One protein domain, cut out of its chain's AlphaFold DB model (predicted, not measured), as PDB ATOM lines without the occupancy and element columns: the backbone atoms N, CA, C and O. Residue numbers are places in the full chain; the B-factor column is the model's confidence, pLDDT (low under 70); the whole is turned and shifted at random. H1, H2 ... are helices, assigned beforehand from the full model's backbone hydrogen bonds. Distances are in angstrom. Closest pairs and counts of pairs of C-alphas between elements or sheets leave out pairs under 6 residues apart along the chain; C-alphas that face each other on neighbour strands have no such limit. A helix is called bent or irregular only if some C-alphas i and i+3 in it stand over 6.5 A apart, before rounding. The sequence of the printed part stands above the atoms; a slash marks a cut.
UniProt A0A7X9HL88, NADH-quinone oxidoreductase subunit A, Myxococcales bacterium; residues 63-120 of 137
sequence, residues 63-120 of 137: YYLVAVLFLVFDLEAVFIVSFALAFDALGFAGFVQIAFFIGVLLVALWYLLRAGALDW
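What this domain is: This is residues 63 to 120 of the 137 residues of the protein "NADH-quinone oxidoreductase subunit A" of Myxococcales bacterium (UniProt A0A7X9HL88). Two long helices, H2 and H1, lie side by side and run opposite ways as a long, slender helical hairpin. The kinked first part of H2 makes the turn at one end, and residues 115 to 120 lead from H2 back towards the start of H1 at the other. The printed part has 58 residues, with two named helices in the order H1, H2 and no named strand: all helix. It is loose, with a radius of gyration of the C-alphas of 13.8 A, a rod spanning 43 by 17 by 10 A.

How they stand to each other: H2, residues 87 to 114, touches H1, residues 63 to 85, which meets it with residues 73 to 83 alone. Their closest C-alphas, of Ile 80 and Ile 98, are 6.7 A apart. They form a helical hairpin at a shallow tilt of 14 degrees, opposite ways. In H1 every O i to N i+4 pair is within hydrogen-bond range; in H2, 22 of 24.

Where its parts are: H2 measures 34.3 A and ends at C-alpha 114 (88.736, 120.878, 123.278). It has a kink of 67 degrees near residue 94 and is irregular: C-alphas 89 and 92 are 9.6 A apart. H1 measures 32.8 A from C-alpha 63 (98.191, 108.307, 116.440).

The domain as a whole: The farthest C-alphas, of Ala 89 and Trp 120, are 44.0 A apart. The printed part has no cut, and the link from H1 to H2 is tight. No printed residue is under pLDDT 70.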
ATOM      1  N   TYR A  63      96.761 108.275 116.091       80.19
ATOM      2  CA  TYR A  63      98.191 108.307 116.440       80.19
ATOM      3  C   TYR A  63      98.977 109.397 115.704       80.19
ATOM      4  O   TYR A  63      99.974 109.873 116.234       80.19
ATOM      5  N   TYR A  64      98.527 109.831 114.523       85.50
ATOM      6  CA  TYR A  64      99.178 110.924 113.800       85.50
ATOM      7  C   TYR A  64      99.182 112.235 114.602       85.50
ATOM      8  O   TYR A  64     100.224 112.874 114.721       85.50
ATOM      9  N   LEU A  65      98.042 112.615 115.191       86.69
ATOM     10  CA  LEU A  65      97.933 113.858 115.963       86.69
ATOM     11  C   LEU A  65      98.804 113.800 117.218       86.69
ATOM     12  O   LEU A  65      99.476 114.772 117.542       86.69
ATOM     13  N   VAL A  66      98.853 112.638 117.873       87.44
ATOM     14  CA  VAL A  66      99.724 112.415 119.033       87.44
ATOM     15  C   VAL A  66     101.198 112.451 118.656       87.44
ATOM     16  O   VAL A  66     101.982 113.042 119.387       87.44
ATOM     17  N   ALA A  67     101.584 111.873 117.518       91.62
ATOM     18  CA  ALA A  67     102.967 111.892 117.050       91.62
ATOM     19  C   ALA A  67     103.443 113.315 116.724       91.62
ATOM     20  O   ALA A  67     104.541 113.699 117.120       91.62
ATOM     21  N   VAL A  68     102.611 114.115 116.045       91.12
ATOM     22  CA  VAL A  68     102.925 115.526 115.761       91.12
ATOM     23  C   VAL A  68     102.999 116.334 117.056       91.12
ATOM     24  O   VAL A  68     103.934 117.107 117.236       91.12
ATOM     25  N   LEU A  69     102.056 116.128 117.979       90.81
ATOM     26  CA  LEU A  69     102.055 116.789 119.283       90.81
ATOM     27  C   LEU A  69     103.309 116.438 120.099       90.81
ATOM     28  O   LEU A  69     103.949 117.330 120.646       90.81
ATOM     29  N   PHE A  70     103.686 115.157 120.133       92.25
ATOM     30  CA  PHE A  70     104.902 114.676 120.789       92.25
ATOM     31  C   PHE A  70     106.151 115.324 120.194       92.25
ATOM     32  O   PHE A  70     106.970 115.836 120.942       92.25
ATOM     33  N   LEU A  71     106.266 115.372 118.864       95.19
ATOM     34  CA  LEU A  71     107.409 115.987 118.189       95.19
ATOM     35  C   LEU A  71     107.566 117.473 118.546       95.19
ATOM     36  O   LEU A  71     108.679 117.938 118.774       95.19
ATOM     37  N   VAL A  72     106.460 118.219 118.589       94.25
ATOM     38  CA  VAL A  72     106.486 119.650 118.922       94.25
ATOM     39  C   VAL A  72     106.838 119.872 120.396       94.25
ATOM     40  O   VAL A  72     107.674 120.726 120.685       94.25
ATOM     41  N   PHE A  73     106.263 119.091 121.319       93.81
ATOM     42  CA  PHE A  73     106.597 119.176 122.747       93.81
ATOM     43  C   PHE A  73     108.027 118.727 123.065       93.81
ATOM     44  O   PHE A  73     108.679 119.315 123.924       93.81
ATOM     45  N   ASP A  74     108.535 117.708 122.375       95.94
ATOM     46  CA  ASP A  74     109.915 117.239 122.541       95.94
ATOM     47  C   ASP A  74     110.914 118.321 122.100       95.94
ATOM     48  O   ASP A  74     111.863 118.650 122.813       95.94
ATOM     49  N   LEU A  75     110.631 118.978 120.971       95.94
ATOM     50  CA  LEU A  75     111.414 120.114 120.491       95.94
ATOM     51  C   LEU A  75     111.342 121.318 121.447       95.94
ATOM     52  O   LEU A  75     112.341 122.012 121.644       95.94
ATOM     53  N   GLU A  76     110.197 121.553 122.086       95.81
ATOM     54  CA  GLU A  76     110.075 122.563 123.138       95.81
ATOM     55  C   GLU A  76     110.957 122.256 124.352       95.81
ATOM     56  O   GLU A  76     111.644 123.152 124.851       95.81
ATOM     57  N   ALA A  77     110.990 121.003 124.809       95.62
ATOM     58  CA  ALA A  77     111.827 120.608 125.937       95.62
ATOM     59  C   ALA A  77     113.313 120.902 125.665       95.62
ATOM     60  O   ALA A  77     114.015 121.404 126.547       95.62
ATOM     61  N   VAL A  78     113.780 120.685 124.429       96.88
ATOM     62  CA  VAL A  78     115.144 121.046 124.009       96.88
ATOM     63  C   VAL A  78     115.402 122.551 124.154       96.88
ATOM     64  O   VAL A  78     116.476 122.939 124.624       96.88
ATOM     65  N   PHE A  79     114.442 123.415 123.811       94.75
ATOM     66  CA  PHE A  79     114.586 124.862 124.014       94.75
ATOM     67  C   PHE A  79     114.595 125.260 125.488       94.75
ATOM     68  O   PHE A  79     115.407 126.103 125.873       94.75
ATOM     69  N   ILE A  80     113.760 124.635 126.322       95.44
ATOM     70  CA  ILE A  80     113.755 124.884 127.770       95.44
ATOM     71  C   ILE A  80     115.113 124.509 128.373       95.44
ATOM     72  O   ILE A  80     115.687 125.300 129.120       95.44
ATOM     73  N   VAL A  81     115.662 123.344 128.012       96.25
ATOM     74  CA  VAL A  81     116.990 122.908 128.474       96.25
ATOM     75  C   VAL A  81     118.079 123.854 127.970       96.25
ATOM     76  O   VAL A  81     118.936 124.268 128.747       96.25
ATOM     77  N   SER A  82     118.026 124.253 126.698       95.00
ATOM     78  CA  SER A  82     118.999 125.184 126.112       95.00
ATOM     79  C   SER A  82     118.982 126.545 126.816       95.00
ATOM     80  O   SER A  82     120.040 127.098 127.113       95.00
ATOM     81  N   PHE A  83     117.796 127.067 127.142       95.50
ATOM     82  CA  PHE A  83     117.653 128.276 127.951       95.50
ATOM     83  C   PHE A  83     118.168 128.081 129.377       95.50
ATOM     84  O   PHE A  83     118.886 128.944 129.869       95.50
ATOM     85  N   ALA A  84     117.844 126.962 130.030       95.06
ATOM     86  CA  ALA A  84     118.306 126.679 131.385       95.06
ATOM     87  C   ALA A  84     119.842 126.654 131.469       95.06
ATOM     88  O   ALA A  84     120.413 127.193 132.413       95.06
ATOM     89  N   LEU A  85     120.513 126.105 130.450       96.56
ATOM     90  CA  LEU A  85     121.976 126.122 130.337       96.56
ATOM     91  C   LEU A  85     122.551 127.525 130.081       96.56
ATOM     92  O   LEU A  85     123.692 127.789 130.447       96.56
ATOM     93  N   ALA A  86     121.783 128.418 129.457       95.56
ATOM     94  CA  ALA A  86     122.189 129.785 129.127       95.56
ATOM     95  C   ALA A  86     121.567 130.848 130.058       95.56
ATOM     96  O   ALA A  86     121.613 132.043 129.749       95.56
ATOM     97  N   PHE A  87     120.986 130.436 131.191       94.06
ATOM     98  CA  PHE A  87     120.220 131.316 132.076       94.06
ATOM     99  C   PHE A  87     121.044 132.510 132.563       94.06
ATOM    100  O   PHE A  87     120.547 133.632 132.562       94.06
ATOM    101  N   ASP A  88     122.319 132.294 132.889       94.56
ATOM    102  CA  ASP A  88     123.216 133.350 133.370       94.56
ATOM    103  C   ASP A  88     123.414 134.479 132.344       94.56
ATOM    104  O   ASP A  88     123.615 135.633 132.719       94.56
ATOM    105  N   ALA A  89     123.328 134.165 131.046       94.75
ATOM    106  CA  ALA A  89     123.490 135.138 129.970       94.75
ATOM    107  C   ALA A  89     122.173 135.836 129.583       94.75
ATOM    108  O   ALA A  89     122.192 137.000 129.184       94.75
ATOM    109  N   LEU A  90     121.032 135.142 129.677       94.12
ATOM    110  CA  LEU A  90     119.728 135.672 129.243       94.12
ATOM    111  C   LEU A  90     118.888 136.264 130.389       94.12
ATOM    112  O   LEU A  90     118.027 137.118 130.152       94.12
ATOM    113  N   GLY A  91     119.109 135.801 131.619       93.19
ATOM    114  CA  GLY A  91     118.416 136.223 132.830       93.19
ATOM    115  C   GLY A  91     116.889 136.224 132.703       93.19
ATOM    116  O   GLY A  91     116.270 135.376 132.057       93.19
ATOM    117  N   PHE A  92     116.261 137.228 133.315       94.88
ATOM    118  CA  PHE A  92     114.803 137.346 133.355       94.88
ATOM    119  C   PHE A  92     114.166 137.599 131.978       94.88
ATOM    120  O   PHE A  92     113.044 137.165 131.726       94.88
ATOM    121  N   ALA A  93     114.875 138.259 131.059       94.50
ATOM    122  CA  ALA A  93     114.365 138.498 129.711       94.50
ATOM    123  C   ALA A  93     114.172 137.180 128.941       94.50
ATOM    124  O   ALA A  93     113.117 136.970 128.340       94.50
ATOM    125  N   GLY A  94     115.140 136.259 129.021       93.75
ATOM    126  CA  GLY A  94     114.986 134.924 128.435       93.75
ATOM    127  C   GLY A  94     113.928 134.079 129.141       93.75
ATOM    128  O   GLY A  94     113.211 133.327 128.483       93.75
ATOM    129  N   PHE A  95     113.746 134.262 130.455       95.06
ATOM    130  CA  PHE A  95     112.666 133.595 131.186       95.06
ATOM    131  C   PHE A  95     111.291 133.971 130.621       95.06
ATOM    132  O   PHE A  95     110.474 133.088 130.366       95.06
ATOM    133  N   VAL A  96     111.044 135.260 130.357       97.12
ATOM    134  CA  VAL A  96     109.783 135.717 129.745       97.12
ATOM    135  C   VAL A  96     109.599 135.138 128.338       97.12
ATOM    136  O   VAL A  96     108.488 134.746 127.985       97.12
ATOM    137  N   GLN A  97     110.671 135.035 127.547       95.00
ATOM    138  CA  GLN A  97     110.620 134.441 126.205       95.00
ATOM    139  C   GLN A  97     110.246 132.953 126.240       95.00
ATOM    140  O   GLN A  97     109.357 132.534 125.500       95.00
ATOM    141  N   ILE A  98     110.863 132.170 127.129       95.56
ATOM    142  CA  ILE A  98     110.532 130.748 127.301       95.56
ATOM    143  C   ILE A  98     109.136 130.564 127.896       95.56
ATOM    144  O   ILE A  98     108.384 129.719 127.421       95.56
ATOM    145  N   ALA A  99     108.740 131.383 128.870       95.81
ATOM    146  CA  ALA A  99     107.391 131.343 129.427       95.81
ATOM    147  C   ALA A  99     106.322 131.645 128.364       95.81
ATOM    148  O   ALA A  99     105.281 130.991 128.330       95.81
ATOM    149  N   PHE A 100     106.584 132.603 127.467       96.62
ATOM    150  CA  PHE A 100     105.712 132.878 126.328       96.62
ATOM    151  C   PHE A 100     105.651 131.692 125.360       96.62
ATOM    152  O   PHE A 100     104.560 131.302 124.948       96.62
ATOM    153  N   PHE A 101     106.799 131.095 125.034       94.06
ATOM    154  CA  PHE A 101     106.877 129.927 124.159       94.06
ATOM    155  C   PHE A 101     106.051 128.747 124.705       94.06
ATOM    156  O   PHE A 101     105.202 128.214 123.987       94.06
ATOM    157  N   ILE A 102     106.191 128.455 126.005       95.75
ATOM    158  CA  ILE A 102     105.373 127.463 126.719       95.75
ATOM    159  C   ILE A 102     103.892 127.837 126.690       95.75
ATOM    160  O   ILE A 102     103.033 127.004 126.399       95.75
ATOM    161  N   GLY A 103     103.568 129.107 126.938       96.44
ATOM    162  CA  GLY A 103     102.193 129.600 126.896       96.44
ATOM    163  C   GLY A 103     101.503 129.335 125.554       96.44
ATOM    164  O   GLY A 103     100.355 128.891 125.533       96.44
ATOM    165  N   VAL A 104     102.201 129.542 124.435       95.69
ATOM    166  CA  VAL A 104     101.662 129.275 123.091       95.69
ATOM    167  C   VAL A 104     101.341 127.788 122.904       95.69
ATOM    168  O   VAL A 104     100.264 127.456 122.398       95.69
ATOM    169  N   LEU A 105     102.222 126.886 123.346       93.31
ATOM    170  CA  LEU A 105     102.007 125.442 123.211       93.31
ATOM    171  C   LEU A 105     100.922 124.913 124.147       93.31
ATOM    172  O   LEU A 105     100.121 124.069 123.739       93.31
ATOM    173  N   LEU A 106     100.792 125.482 125.346       95.31
ATOM    174  CA  LEU A 106      99.666 125.198 126.237       95.31
ATOM    175  C   LEU A 106      98.325 125.610 125.619       95.31
ATOM    176  O   LEU A 106      97.358 124.855 125.715       95.31
ATOM    177  N   VAL A 107      98.256 126.762 124.942       96.12
ATOM    178  CA  VAL A 107      97.039 127.193 124.229       96.12
ATOM    179  C   VAL A 107      96.721 126.249 123.066       96.12
ATOM    180  O   VAL A 107      95.565 125.853 122.900       96.12
ATOM    181  N   ALA A 108      97.731 125.841 122.292       92.00
ATOM    182  CA  ALA A 108      97.557 124.879 121.203       92.00
ATOM    183  C   ALA A 108      97.061 123.514 121.715       92.00
ATOM    184  O   ALA A 108      96.113 122.950 121.163       92.00
ATOM    185  N   LEU A 109      97.645 123.010 122.806       93.12
ATOM    186  CA  LEU A 109      97.213 121.775 123.459       93.12
ATOM    187  C   LEU A 109      95.789 121.893 124.002       93.12
ATOM    188  O   LEU A 109      94.979 120.992 123.798       93.12
ATOM    189  N   TRP A 110      95.464 123.007 124.655       95.31
ATOM    190  CA  TRP A 110      94.122 123.261 125.166       95.31
ATOM    191  C   TRP A 110      93.077 123.264 124.043       95.31
ATOM    192  O   TRP A 110      92.032 122.621 124.171       95.31
ATOM    193  N   TYR A 111      93.379 123.910 122.912       93.12
ATOM    194  CA  TYR A 111      92.528 123.871 121.723       93.12
ATOM    195  C   TYR A 111      92.339 122.437 121.207       93.12
ATOM    196  O   TYR A 111      91.212 122.019 120.936       93.12
ATOM    197  N   LEU A 112      93.421 121.661 121.120       90.12
ATOM    198  CA  LEU A 112      93.395 120.290 120.610       90.12
ATOM    199  C   LEU A 112      92.591 119.347 121.522       90.12
ATOM    200  O   LEU A 112      91.798 118.536 121.036       90.12
ATOM    201  N   LEU A 113      92.739 119.502 122.841       89.94
ATOM    202  CA  LEU A 113      91.926 118.813 123.845       89.94
ATOM    203  C   LEU A 113      90.446 119.159 123.677       89.94
ATOM    204  O   LEU A 113      89.594 118.273 123.691       89.94
ATOM    205  N   ARG A 114      90.123 120.441 123.463       91.81
ATOM    206  CA  ARG A 114      88.736 120.878 123.278       91.81
ATOM    207  C   ARG A 114      88.126 120.389 121.964       91.81
ATOM    208  O   ARG A 114      86.925 120.142 121.919       91.81
ATOM    209  N   ALA A 115      88.941 120.225 120.927       86.88
ATOM    210  CA  ALA A 115      88.533 119.706 119.625       86.88
ATOM    211  C   ALA A 115      88.312 118.178 119.602       86.88
ATOM    212  O   ALA A 115      87.918 117.643 118.565       86.88
ATOM    213  N   GLY A 116      88.568 117.461 120.706       83.31
ATOM    214  CA  GLY A 116      88.415 116.002 120.767       83.31
ATOM    215  C   GLY A 116      89.428 115.251 119.895       83.31
ATOM    216  O   GLY A 116      89.207 114.110 119.492       83.31
ATOM    217  N   ALA A 117      90.551 115.892 119.560       80.62
ATOM    218  CA  ALA A 117      91.616 115.289 118.756       80.62
ATOM    219  C   ALA A 117      92.388 114.189 119.509       80.62
ATOM    220  O   ALA A 117      93.075 113.383 118.887       80.62
ATOM    221  N   LEU A 118      92.240 114.151 120.835       80.69
ATOM    222  CA  LEU A 118      92.776 113.132 121.739       80.69
ATOM    223  C   LEU A 118      91.683 112.165 122.232       80.69
ATOM    224  O   LEU A 118      91.886 111.476 123.226       80.69
ATOM    225  N   ASP A 119      90.520 112.111 121.573       80.56
ATOM    226  CA  ASP A 119      89.460 111.170 121.942       80.56
ATOM    227  C   ASP A 119      89.760 109.768 121.394       80.56
ATOM    228  O   ASP A 119      89.769 109.538 120.184       80.56
ATOM    229  N   TRP A 120      89.958 108.817 122.306       75.06
ATOM    230  CA  TRP A 120      90.263 107.409 122.005       75.06
ATOM    231  C   TRP A 120      89.046 106.483 122.092       75.06
ATOM    232  O   TRP A 120      89.138 105.296 121.784       75.06
TER     233      TRP A 120